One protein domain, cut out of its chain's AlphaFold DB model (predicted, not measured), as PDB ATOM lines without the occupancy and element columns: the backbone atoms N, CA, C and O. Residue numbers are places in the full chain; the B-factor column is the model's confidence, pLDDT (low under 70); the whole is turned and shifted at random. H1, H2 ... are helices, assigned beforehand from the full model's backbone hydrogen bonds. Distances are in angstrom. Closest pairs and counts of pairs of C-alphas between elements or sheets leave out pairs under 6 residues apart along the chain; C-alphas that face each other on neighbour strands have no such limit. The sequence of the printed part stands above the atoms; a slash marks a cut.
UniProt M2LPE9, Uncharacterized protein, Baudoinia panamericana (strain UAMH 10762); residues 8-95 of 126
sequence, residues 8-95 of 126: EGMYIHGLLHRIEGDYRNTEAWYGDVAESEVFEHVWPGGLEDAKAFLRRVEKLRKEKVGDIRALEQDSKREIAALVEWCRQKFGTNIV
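This is residues 8 to 95 of the 126 residues of an uncharacterized protein of Baudoinia panamericana (strain UAMH 10762) (UniProt M2LPE9). The long helix H5 runs along one side, packing on H3 and H4; the hairpin of H1 and H2 packs on H4, and residues 90 to 95 stick out. The printed part has 88 residues with five named helices, H1 to H5, class all helix. It is compact, radius of gyration of the C-alphas 13.3 A, spanning 45 by 26 by 23 A.

H5, residues 68 to 90, 32.6 A long, ends at C-alpha 90 (12.187, -17.214, 3.637). H4 is residues 47 to 63, H3 37 to 42, H2 23 to 32. H1, residues 8 to 20, begins at C-alpha 8 (16.784, -15.531, -6.245).

H5 touches H3 with residues 78 to 85 alone, closest C-alphas Val 42 and Ala 81, 5.2 A. H4 and H5 form a hairpin at a steep tilt of 41 degrees. H1 and H2 form another, closest C-alphas Gly 14 and Thr 26, 4.4 A. Each helix has every O i to N i+4 pair within hydrogen-bond range.

The printed part has no cut, its links are tight, and no printed residue is under pLDDT 70.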
ATOM      1  N   GLU A   8      16.974 -16.882  -6.768       94.44
ATOM      2  CA  GLU A   8      16.784 -15.531  -6.245       94.44
ATOM      3  C   GLU A   8      18.093 -14.745  -6.142       94.44
ATOM      4  O   GLU A   8      18.130 -13.562  -6.472       94.44
ATOM      5  N   GLY A   9      19.192 -15.401  -5.763       94.69
ATOM      6  CA  GLY A   9      20.516 -14.785  -5.743       94.69
ATOM      7  C   GLY A   9      21.006 -14.465  -7.155       94.69
ATOM      8  O   GLY A   9      21.537 -13.382  -7.398       94.69
ATOM      9  N   MET A  10      20.769 -15.377  -8.100       95.50
ATOM     10  CA  MET A  10      21.068 -15.165  -9.519       95.50
ATOM     11  C   MET A  10      20.217 -14.030 -10.117       95.50
ATOM     12  O   MET A  10      20.742 -13.170 -10.820       95.50
ATOM     13  N   TYR A  11      18.928 -13.967  -9.772       97.69
ATOM     14  CA  TYR A  11      18.029 -12.881 -10.163       97.69
ATOM     15  C   TYR A  11      18.526 -11.526  -9.646       97.69
ATOM     16  O   TYR A  11      18.637 -10.567 -10.412       97.69
ATOM     17  N   ILE A  12      18.864 -11.450  -8.349       97.50
ATOM     18  CA  ILE A  12      19.417 -10.239  -7.725       97.50
ATOM     19  C   ILE A  12      20.683  -9.799  -8.460       97.50
ATOM     20  O   ILE A  12      20.860  -8.608  -8.700       97.50
ATOM     21  N   HIS A  13      21.540 -10.736  -8.867       96.50
ATOM     22  CA  HIS A  13      22.737 -10.417  -9.642       96.50
ATOM     23  C   HIS A  13      22.390  -9.731 -10.973       96.50
ATOM     24  O   HIS A  13      22.929  -8.664 -11.271       96.50
ATOM     25  N   GLY A  14      21.437 -10.279 -11.735       96.88
ATOM     26  CA  GLY A  14      20.937  -9.640 -12.956       96.88
ATOM     27  C   GLY A  14      20.390  -8.232 -12.695       96.88
ATOM     28  O   GLY A  14      20.761  -7.280 -13.382       96.88
ATOM     29  N   LEU A  15      19.580  -8.067 -11.644       97.75
ATOM     30  CA  LEU A  15      19.044  -6.766 -11.231       97.75
ATOM     31  C   LEU A  15      20.153  -5.746 -10.909       97.75
ATOM     32  O   LEU A  15      20.034  -4.574 -11.271       97.75
ATOM     33  N   LEU A  16      21.236  -6.169 -10.252       97.38
ATOM     34  CA  LEU A  16      22.374  -5.297  -9.944       97.38
ATOM     35  C   LEU A  16      23.080  -4.823 -11.220       97.38
ATOM     36  O   LEU A  16      23.303  -3.621 -11.373       97.38
ATOM     37  N   HIS A  17      23.314  -5.714 -12.187       97.38
ATOM     38  CA  HIS A  17      23.858  -5.321 -13.491       97.38
ATOM     39  C   HIS A  17      22.969  -4.305 -14.222       97.38
ATOM     40  O   HIS A  17      23.482  -3.376 -14.854       97.38
ATOM     41  N   ARG A  18      21.639  -4.391 -14.077       96.25
ATOM     42  CA  ARG A  18      20.705  -3.406 -14.653       96.25
ATOM     43  C   ARG A  18      20.937  -2.009 -14.090       96.25
ATOM     44  O   ARG A  18      20.903  -1.028 -14.836       96.25
ATOM     45  N   ILE A  19      21.141  -1.926 -12.776       94.81
ATOM     46  CA  ILE A  19      21.400  -0.675 -12.053       94.81
ATOM     47  C   ILE A  19      22.759  -0.099 -12.476       94.81
ATOM     48  O   ILE A  19      22.862   1.096 -12.761       94.81
ATOM     49  N   GLU A  20      23.777  -0.949 -12.615       95.44
ATOM     50  CA  GLU A  20      25.109  -0.575 -13.111       95.44
ATOM     51  C   GLU A  20      25.065  -0.087 -14.573       95.44
ATOM     52  O   GLU A  20      25.787   0.837 -14.966       95.44
ATOM     53  N   GLY A  21      24.126  -0.606 -15.368       95.06
ATOM     54  CA  GLY A  21      23.944  -0.277 -16.785       95.06
ATOM     55  C   GLY A  21      24.440  -1.314 -17.762       95.06
ATOM     56  O   GLY A  21      24.533  -1.014 -18.952       95.06
ATOM     57  N   ASP A  22      24.771  -2.502 -17.275       96.81
ATOM     58  CA  ASP A  22      25.137  -3.633 -18.106       96.81
ATOM     59  C   ASP A  22      23.876  -4.420 -18.490       96.81
ATOM     60  O   ASP A  22      23.540  -5.469 -17.932       96.81
ATOM     61  N   TYR A  23      23.123  -3.865 -19.440       96.38
ATOM     62  CA  TYR A  23      21.841  -4.429 -19.875       96.38
ATOM     63  C   TYR A  23      21.990  -5.765 -20.599       96.38
ATOM     64  O   TYR A  23      21.120  -6.622 -20.478       96.38
ATOM     65  N   ARG A  24      23.107  -5.970 -21.307       96.12
ATOM     66  CA  ARG A  24      23.384  -7.232 -22.001       96.12
ATOM     67  C   ARG A  24      23.605  -8.363 -21.003       96.12
ATOM     68  O   ARG A  24      23.079  -9.454 -21.190       96.12
ATOM     69  N   ASN A  25      24.370  -8.099 -19.949       95.19
ATOM     70  CA  ASN A  25      24.598  -9.075 -18.894       95.19
ATOM     71  C   ASN A  25      23.324  -9.296 -18.067       95.19
ATOM     72  O   ASN A  25      22.959 -10.434 -17.799       95.19
ATOM     73  N   THR A  26      22.569  -8.229 -17.778       98.06
ATOM     74  CA  THR A  26      21.227  -8.345 -17.177       98.06
ATOM     75  C   THR A  26      20.335  -9.307 -17.965       98.06
ATOM     76  O   THR A  26      19.714 -10.185 -17.378       98.06
ATOM     77  N   GLU A  27      20.284  -9.165 -19.295       97.19
ATOM     78  CA  GLU A  27      19.478 -10.028 -20.161       97.19
ATOM     79  C   GLU A  27      19.915 -11.498 -20.091       97.19
ATOM     80  O   GLU A  27      19.055 -12.377 -20.056       97.19
ATOM     81  N   ALA A  28      21.225 -11.763 -20.033       96.75
ATOM     82  CA  ALA A  28      21.758 -13.115 -19.876       96.75
ATOM     83  C   ALA A  28      21.314 -13.739 -18.544       96.75
ATOM     84  O   ALA A  28      20.700 -14.802 -18.548       96.75
ATOM     85  N   TRP A  29      21.507 -13.028 -17.427       97.69
ATOM     86  CA  TRP A  29      21.071 -13.494 -16.107       97.69
ATOM     87  C   TRP A  29      19.561 -13.702 -16.023       97.69
ATOM     88  O   TRP A  29      19.112 -14.685 -15.441       97.69
ATOM     89  N   TYR A  30      18.766 -12.805 -16.613       98.19
ATOM     90  CA  TYR A  30      17.311 -12.958 -16.662       98.19
ATOM     91  C   TYR A  30      16.910 -14.186 -17.484       98.19
ATOM     92  O   TYR A  30      15.974 -14.881 -17.106       98.19
ATOM     93  N   GLY A  31      17.635 -14.483 -18.567       97.62
ATOM     94  CA  GLY A  31      17.465 -15.710 -19.341       97.62
ATOM     95  C   GLY A  31      17.756 -16.971 -18.525       97.62
ATOM     96  O   GLY A  31      16.942 -17.889 -18.528       97.62
ATOM     97  N   ASP A  32      18.859 -16.984 -17.774       96.56
ATOM     98  CA  ASP A  32      19.279 -18.139 -16.965       96.56
ATOM     99  C   ASP A  32      18.283 -18.497 -15.851       96.56
ATOM    100  O   ASP A  32      18.206 -19.651 -15.425       96.56
ATOM    101  N   VAL A  33      17.515 -17.516 -15.367       96.94
ATOM    102  CA  VAL A  33      16.531 -17.708 -14.288       96.94
ATOM    103  C   VAL A  33      15.079 -17.626 -14.765       96.94
ATOM    104  O   VAL A  33      14.179 -17.666 -13.927       96.94
ATOM    105  N   ALA A  34      14.823 -17.532 -16.072       97.38
ATOM    106  CA  ALA A  34      13.492 -17.260 -16.629       97.38
ATOM    107  C   ALA A  34      12.421 -18.293 -16.233       97.38
ATOM    108  O   ALA A  34      11.247 -17.950 -16.131       97.38
ATOM    109  N   GLU A  35      12.827 -19.541 -15.989       95.88
ATOM    110  CA  GLU A  35      11.945 -20.652 -15.595       95.88
ATOM    111  C   GLU A  35      11.833 -20.834 -14.067       95.88
ATOM    112  O   GLU A  35      11.265 -21.813 -13.585       95.88
ATOM    113  N   SER A  36      12.415 -19.927 -13.277       96.38
ATOM    114  CA  SER A  36      12.388 -20.010 -11.814       96.38
ATOM    115  C   SER A  36      11.126 -19.387 -11.209       96.38
ATOM    116  O   SER A  36      10.588 -18.407 -11.723       96.38
ATOM    117  N   GLU A  37      10.710 -19.896 -10.042       97.00
ATOM    118  CA  GLU A  37       9.555 -19.380  -9.282       97.00
ATOM    119  C   GLU A  37       9.673 -17.877  -8.972       97.00
ATOM    120  O   GLU A  37       8.679 -17.154  -8.990       97.00
ATOM    121  N   VAL A  38      10.887 -17.400  -8.668       97.56
ATOM    122  CA  VAL A  38      11.132 -15.978  -8.380       97.56
ATOM    123  C   VAL A  38      10.938 -15.123  -9.629       97.56
ATOM    124  O   VAL A  38      10.349 -14.048  -9.547       97.56
ATOM    125  N   PHE A  39      11.383 -15.600 -10.794       98.25
ATOM    126  CA  PHE A  39      11.233 -14.849 -12.032       98.25
ATOM    127  C   PHE A  39       9.768 -14.776 -12.459       98.25
ATOM    128  O   PHE A  39       9.291 -13.684 -12.754       98.25
ATOM    129  N   GLU A  40       9.042 -15.897 -12.413       98.06
ATOM    130  CA  GLU A  40       7.603 -15.939 -12.704       98.06
ATOM    131  C   GLU A  40       6.807 -15.001 -11.783       98.06
ATOM    132  O   GLU A  40       5.933 -14.267 -12.244       98.06
ATOM    133  N   HIS A  41       7.149 -14.951 -10.492       98.25
ATOM    134  CA  HIS A  41       6.496 -14.046  -9.546       98.25
ATOM    135  C   HIS A  41       6.743 -12.566  -9.869       98.25
ATOM    136  O   HIS A  41       5.832 -11.743  -9.767       98.25
ATOM    137  N   VAL A  42       7.976 -12.202 -10.237       98.38
ATOM    138  CA  VAL A  42       8.349 -10.801 -10.488       98.38
ATOM    139  C   VAL A  42       7.918 -10.322 -11.880       98.38
ATOM    140  O   VAL A  42       7.529  -9.162 -12.057       98.38
ATOM    141  N   TRP A  43       7.961 -11.218 -12.863       98.19
ATOM    142  CA  TRP A  43       7.617 -10.985 -14.260       98.19
ATOM    143  C   TRP A  43       6.611 -12.043 -14.736       98.19
ATOM    144  O   TRP A  43       6.974 -12.931 -15.504       98.19
ATOM    145  N   PRO A  44       5.322 -11.936 -14.354       97.00
ATOM    146  CA  PRO A  44       4.296 -12.911 -14.748       97.00
ATOM    147  C   PRO A  44       4.021 -12.935 -16.261       97.00
ATOM    148  O   PRO A  44       3.491 -13.913 -16.777       97.00
ATOM    149  N   GLY A  45       4.398 -11.880 -16.990       96.00
ATOM    150  CA  GLY A  45       4.413 -11.865 -18.459       96.00
ATOM    151  C   GLY A  45       5.633 -12.554 -19.086       96.00
ATOM    152  O   GLY A  45       5.777 -12.590 -20.306       96.00
ATOM    153  N   GLY A  46       6.521 -13.117 -18.263       97.62
ATOM    154  CA  GLY A  46       7.691 -13.872 -18.682       97.62
ATOM    155  C   GLY A  46       8.872 -13.015 -19.139       97.62
ATOM    156  O   GLY A  46       8.939 -11.797 -18.947       97.62
ATOM    157  N   LEU A  47       9.852 -13.695 -19.739       98.12
ATOM    158  CA  LEU A  47      11.150 -13.119 -20.086       98.12
ATOM    159  C   LEU A  47      11.051 -11.960 -21.087       98.12
ATOM    160  O   LEU A  47      11.786 -10.982 -20.963       98.12
ATOM    161  N   GLU A  48      10.145 -12.035 -22.065       98.25
ATOM    162  CA  GLU A  48      10.022 -10.978 -23.075       98.25
ATOM    163  C   GLU A  48       9.520  -9.652 -22.499       98.25
ATOM    164  O   GLU A  48      10.017  -8.597 -22.903       98.25
ATOM    165  N   ASP A  49       8.631  -9.681 -21.506       98.19
ATOM    166  CA  ASP A  49       8.178  -8.478 -20.803       98.19
ATOM    167  C   ASP A  49       9.321  -7.832 -20.015       98.19
ATOM    168  O   ASP A  49       9.523  -6.611 -20.075       98.19
ATOM    169  N   ALA A  50      10.133  -8.654 -19.343       98.19
ATOM    170  CA  ALA A  50      11.328  -8.188 -18.651       98.19
ATOM    171  C   ALA A  50      12.324  -7.555 -19.639       98.19
ATOM    172  O   ALA A  50      12.787  -6.432 -19.432       98.19
ATOM    173  N   LYS A  51      12.589  -8.207 -20.780       98.19
ATOM    174  CA  LYS A  51      13.448  -7.668 -21.848       98.19
ATOM    175  C   LYS A  51      12.877  -6.402 -22.480       98.19
ATOM    176  O   LYS A  51      13.622  -5.488 -22.834       98.19
ATOM    177  N   ALA A  52      11.562  -6.310 -22.654       98.19
ATOM    178  CA  ALA A  52      10.902  -5.103 -23.147       98.19
ATOM    179  C   ALA A  52      11.091  -3.931 -22.175       98.19
ATOM    180  O   ALA A  52      11.360  -2.808 -22.602       98.19
ATOM    181  N   PHE A  53      11.015  -4.181 -20.867       97.94
ATOM    182  CA  PHE A  53      11.391  -3.193 -19.860       97.94
ATOM    183  C   PHE A  53      12.874  -2.804 -19.947       97.94
ATOM    184  O   PHE A  53      13.156  -1.608 -20.030       97.94
ATOM    185  N   LEU A  54      13.805  -3.765 -20.031       97.88
ATOM    186  CA  LEU A  54      15.242  -3.477 -20.181       97.88
ATOM    187  C   LEU A  54      15.525  -2.575 -21.385       97.88
ATOM    188  O   LEU A  54      16.203  -1.560 -21.239       97.88
ATOM    189  N   ARG A  55      14.932  -2.882 -22.545       98.00
ATOM    190  CA  ARG A  55      15.053  -2.074 -23.770       98.00
ATOM    191  C   ARG A  55      14.590  -0.630 -23.553       98.00
ATOM    192  O   ARG A  55      15.250   0.302 -24.010       98.00
ATOM    193  N   ARG A  56      13.486  -0.417 -22.826       98.06
ATOM    194  CA  ARG A  56      12.999   0.937 -22.498       98.06
ATOM    195  C   ARG A  56      13.936   1.673 -21.532       98.06
ATOM    196  O   ARG A  56      14.191   2.859 -21.736       98.06
ATOM    197  N   VAL A  57      14.470   0.987 -20.521       97.56
ATOM    198  CA  VAL A  57      15.438   1.565 -19.568       97.56
ATOM    199  C   VAL A  57      16.742   1.942 -20.271       97.56
ATOM    200  O   VAL A  57      17.253   3.047 -20.077       97.56
ATOM    201  N   GLU A  58      17.267   1.058 -21.117       97.31
ATOM    202  CA  GLU A  58      18.477   1.301 -21.897       97.31
ATOM    203  C   GLU A  58      18.305   2.497 -22.837       97.31
ATOM    204  O   GLU A  58      19.162   3.388 -22.863       97.31
ATOM    205  N   LYS A  59      17.170   2.563 -23.544       97.56
ATOM    206  CA  LYS A  59      16.821   3.690 -24.413       97.56
ATOM    207  C   LYS A  59      16.771   5.005 -23.637       97.56
ATOM    208  O   LYS A  59      17.394   5.981 -24.054       97.56
ATOM    209  N   LEU A  60      16.117   5.031 -22.473       96.69
ATOM    210  CA  LEU A  60      16.109   6.217 -21.616       96.69
ATOM    211  C   LEU A  60      17.535   6.611 -21.199       96.69
ATOM    212  O   LEU A  60      17.889   7.790 -21.250       96.69
ATOM    213  N   ARG A  61      18.387   5.656 -20.807       94.31
ATOM    214  CA  ARG A  61      19.754   5.961 -20.361       94.31
ATOM    215  C   ARG A  61      20.621   6.524 -21.485       94.31
ATOM    216  O   ARG A  61      21.292   7.536 -21.248       94.31
ATOM    217  N   LYS A  62      20.614   5.878 -22.657       95.31
ATOM    218  CA  LYS A  62      21.477   6.198 -23.807       95.31
ATOM    219  C   LYS A  62      20.971   7.389 -24.613       95.31
ATOM    220  O   LYS A  62      21.756   8.269 -24.943       95.31
ATOM    221  N   GLU A  63      19.674   7.432 -24.893       96.12
ATOM    222  CA  GLU A  63      19.074   8.401 -25.817       96.12
ATOM    223  C   GLU A  63      18.303   9.515 -25.101       96.12
ATOM    224  O   GLU A  63      17.905  10.483 -25.739       96.12
ATOM    225  N   LYS A  64      18.077   9.404 -23.782       95.56
ATOM    226  CA  LYS A  64      17.221  10.325 -23.002       95.56
ATOM    227  C   LYS A  64      15.768  10.369 -23.488       95.56
ATOM    228  O   LYS A  64      15.048  11.324 -23.218       95.56
ATOM    229  N   VAL A  65      15.326   9.306 -24.162       94.38
ATOM    230  CA  VAL A  65      13.963   9.150 -24.680       94.38
ATOM    231  C   VAL A  65      13.196   8.147 -23.827       94.38
ATOM    232  O   VAL A  65      13.578   6.982 -23.739       94.38
ATOM    233  N   GLY A  66      12.080   8.582 -23.248       93.69
ATOM    234  CA  GLY A  66      11.168   7.730 -22.488       93.69
ATOM    235  C   GLY A  66      10.487   8.477 -21.346       93.69
ATOM    236  O   GLY A  66      10.913   9.562 -20.957       93.69
ATOM    237  N   ASP A  67       9.429   7.882 -20.802       96.50
ATOM    238  CA  ASP A  67       8.770   8.389 -19.601       96.50
ATOM    239  C   ASP A  67       9.498   7.869 -18.354       96.50
ATOM    240  O   ASP A  67       9.387   6.697 -17.983       96.50
ATOM    241  N   ILE A  68      10.256   8.762 -17.713       96.81
ATOM    242  CA  ILE A  68      11.013   8.467 -16.490       96.81
ATOM    243  C   ILE A  68      10.080   7.972 -15.382       96.81
ATOM    244  O   ILE A  68      10.406   6.998 -14.710       96.81
ATOM    245  N   ARG A  69       8.906   8.593 -15.206       97.38
ATOM    246  CA  ARG A  69       7.994   8.239 -14.110       97.38
ATOM    247  C   ARG A  69       7.410   6.848 -14.309       97.38
ATOM    248  O   ARG A  69       7.349   6.081 -13.351       97.38
ATOM    249  N   ALA A  70       7.026   6.509 -15.538       97.06
ATOM    250  CA  ALA A  70       6.541   5.169 -15.858       97.06
ATOM    251  C   ALA A  70       7.624   4.101 -15.618       97.06
ATOM    252  O   ALA A  70       7.356   3.067 -15.010       97.06
ATOM    253  N   LEU A  71       8.871   4.361 -16.028       97.38
ATOM    254  CA  LEU A  71       9.979   3.421 -15.821       97.38
ATOM    255  C   LEU A  71      10.380   3.276 -14.349       97.38
ATOM    256  O   LEU A  71      10.721   2.178 -13.910       97.38
ATOM    257  N   GLU A  72      10.302   4.351 -13.567       97.25
ATOM    258  CA  GLU A  72      10.476   4.284 -12.115       97.25
ATOM    259  C   GLU A  72       9.388   3.438 -11.449       97.25
ATOM    260  O   GLU A  72       9.689   2.680 -10.527       97.25
ATOM    261  N   GLN A  73       8.135   3.543 -11.900       98.19
ATOM    262  CA  GLN A  73       7.036   2.718 -11.393       98.19
ATOM    263  C   GLN A  73       7.251   1.237 -11.721       98.19
ATOM    264  O   GLN A  73       7.153   0.407 -10.817       98.19
ATOM    265  N   ASP A  74       7.625   0.914 -12.962       97.38
ATOM    266  CA  ASP A  74       7.960  -0.456 -13.368       97.38
ATOM    267  C   ASP A  74       9.134  -1.016 -12.545       97.38
ATOM    268  O   ASP A  74       9.055  -2.130 -12.025       97.38
ATOM    269  N   SER A  75      10.194  -0.223 -12.343       97.50
ATOM    270  CA  SER A  75      11.338  -0.635 -11.520       97.50
ATOM    271  C   SER A  75      10.959  -0.835 -10.051       97.50
ATOM    272  O   SER A  75      11.470  -1.750  -9.409       97.50
ATOM    273  N   LYS A  76      10.091   0.014  -9.488       98.19
ATOM    274  CA  LYS A  76       9.599  -0.146  -8.110       98.19
ATOM    275  C   LYS A  76       8.745  -1.400  -7.973       98.19
ATOM    276  O   LYS A  76       8.890  -2.104  -6.980       98.19
ATOM    277  N   ARG A  77       7.895  -1.690  -8.961       98.31
ATOM    278  CA  ARG A  77       7.079  -2.909  -9.002       98.31
ATOM    279  C   ARG A  77       7.959  -4.161  -9.021       98.31
ATOM    280  O   ARG A  77       7.712  -5.059  -8.229       98.31
ATOM    281  N   GLU A  78       8.989  -4.197  -9.870       98.31
ATOM    282  CA  GLU A  78       9.957  -5.304  -9.931       98.31
ATOM    283  C   GLU A  78      10.621  -5.553  -8.565       98.31
ATOM    284  O   GLU A  78      10.573  -6.664  -8.042       98.31
ATOM    285  N   ILE A  79      11.173  -4.503  -7.945       98.12
ATOM    286  CA  ILE A  79      11.851  -4.612  -6.643       98.12
ATOM    287  C   ILE A  79      10.868  -5.020  -5.538       98.12
ATOM    288  O   ILE A  79      11.195  -5.862  -4.705       98.12
ATOM    289  N   ALA A  80       9.662  -4.448  -5.519       98.50
ATOM    290  CA  ALA A  80       8.648  -4.781  -4.523       98.50
ATOM    291  C   ALA A  80       8.195  -6.243  -4.639       98.50
ATOM    292  O   ALA A  80       8.086  -6.917  -3.617       98.50
ATOM    293  N   ALA A  81       7.986  -6.741  -5.860       98.50
ATOM    294  CA  ALA A  81       7.631  -8.137  -6.100       98.50
ATOM    295  C   ALA A  81       8.762  -9.088  -5.684       98.50
ATOM    296  O   ALA A  81       8.498 -10.103  -5.049       98.50
ATOM    297  N   LEU A  82      10.024  -8.738  -5.956       98.19
ATOM    298  CA  LEU A  82      11.175  -9.534  -5.519       98.19
ATOM    299  C   LEU A  82      11.253  -9.617  -3.989       98.19
ATOM    300  O   LEU A  82      11.429 -10.698  -3.429       98.19
ATOM    301  N   VAL A  83      11.109  -8.479  -3.304       97.88
ATOM    302  CA  VAL A  83      11.116  -8.437  -1.834       97.88
ATOM    303  C   VAL A  83       9.959  -9.253  -1.271       97.88
ATOM    304  O   VAL A  83      10.159 -10.014  -0.327       97.88
ATOM    305  N   GLU A  84       8.766  -9.122  -1.843       98.12
ATOM    306  CA  GLU A  84       7.598  -9.877  -1.400       98.12
ATOM    307  C   GLU A  84       7.781 -11.384  -1.609       98.12
ATOM    308  O   GLU A  84       7.540 -12.155  -0.680       98.12
ATOM    309  N   TRP A  85       8.321 -11.812  -2.754       97.75
ATOM    310  CA  TRP A  85       8.672 -13.214  -2.985       97.75
ATOM    311  C   TRP A  85       9.668 -13.730  -1.941       97.75
ATOM    312  O   TRP A  85       9.441 -14.776  -1.332       97.75
ATOM    313  N   CYS A  86      10.739 -12.977  -1.658       95.62
ATOM    314  CA  CYS A  86      11.715 -13.351  -0.631       95.62
ATOM    315  C   CYS A  86      11.064 -13.469   0.755       95.62
ATOM    316  O   CYS A  86      11.361 -14.406   1.496       95.62
ATOM    317  N   ARG A  87      10.140 -12.564   1.103       96.38
ATOM    318  CA  ARG A  87       9.387 -12.637   2.366       96.38
ATOM    319  C   ARG A  87       8.508 -13.880   2.435       96.38
ATOM    320  O   ARG A  87       8.437 -14.495   3.494       96.38
ATOM    321  N   GLN A  88       7.856 -14.256   1.337       95.88
ATOM    322  CA  GLN A  88       7.025 -15.460   1.267       95.88
ATOM    323  C   GLN A  88       7.869 -16.737   1.348       95.88
ATOM    324  O   GLN A  88       7.486 -17.679   2.040       95.88
ATOM    325  N   LYS A  89       9.030 -16.759   0.684       93.38
ATOM    326  CA  LYS A  89       9.916 -17.927   0.629       93.38
ATOM    327  C   LYS A  89      10.674 -18.164   1.934       93.38
ATOM    328  O   LYS A  89      10.744 -19.300   2.396       93.38
ATOM    329  N   PHE A  90      11.256 -17.111   2.506       91.12
ATOM    330  CA  PHE A  90      12.187 -17.214   3.637       91.12
ATOM    331  C   PHE A  90      11.580 -16.777   4.972       91.12
ATOM    332  O   PHE A  90      12.149 -17.042   6.030       91.12
ATOM    333  N   GLY A  91      10.420 -16.122   4.946       92.88
ATOM    334  CA  GLY A  91       9.854 -15.479   6.121       92.88
ATOM    335  C   GLY A  91      10.592 -14.191   6.496       92.88
ATOM    336  O   GLY A  91      11.462 -13.692   5.788       92.88
ATOM    337  N   THR A  92      10.200 -13.619   7.632       93.50
ATOM    338  CA  THR A  92      10.791 -12.379   8.183       93.50
ATOM    339  C   THR A  92      11.235 -12.533   9.635       93.50
ATOM    340  O   THR A  92      11.695 -11.576  10.256       93.50
ATOM    341  N   ASN A  93      11.099 -13.741  10.182       90.75
ATOM    342  CA  ASN A  93      11.514 -14.039  11.541       90.75
ATOM    343  C   ASN A  93      13.039 -14.057  11.626       90.75
ATOM    344  O   ASN A  93      13.728 -14.472  10.695       90.75
ATOM    345  N   ILE A  94      13.557 -13.643  12.777       87.00
ATOM    346  CA  ILE A  94      14.986 -13.737  13.059       87.00
ATOM    347  C   ILE A  94      15.374 -15.216  13.112       87.00
ATOM    348  O   ILE A  94      14.778 -16.002  13.849       87.00
ATOM    349  N   VAL A  95      16.413 -15.580  12.365       84.88
ATOM    350  CA  VAL A  95      17.052 -16.892  12.470       84.88
ATOM    351  C   VAL A  95      18.109 -16.804  13.572       84.88
ATOM    352  O   VAL A  95      19.229 -16.362  13.330       84.88
TER     353      VAL A  95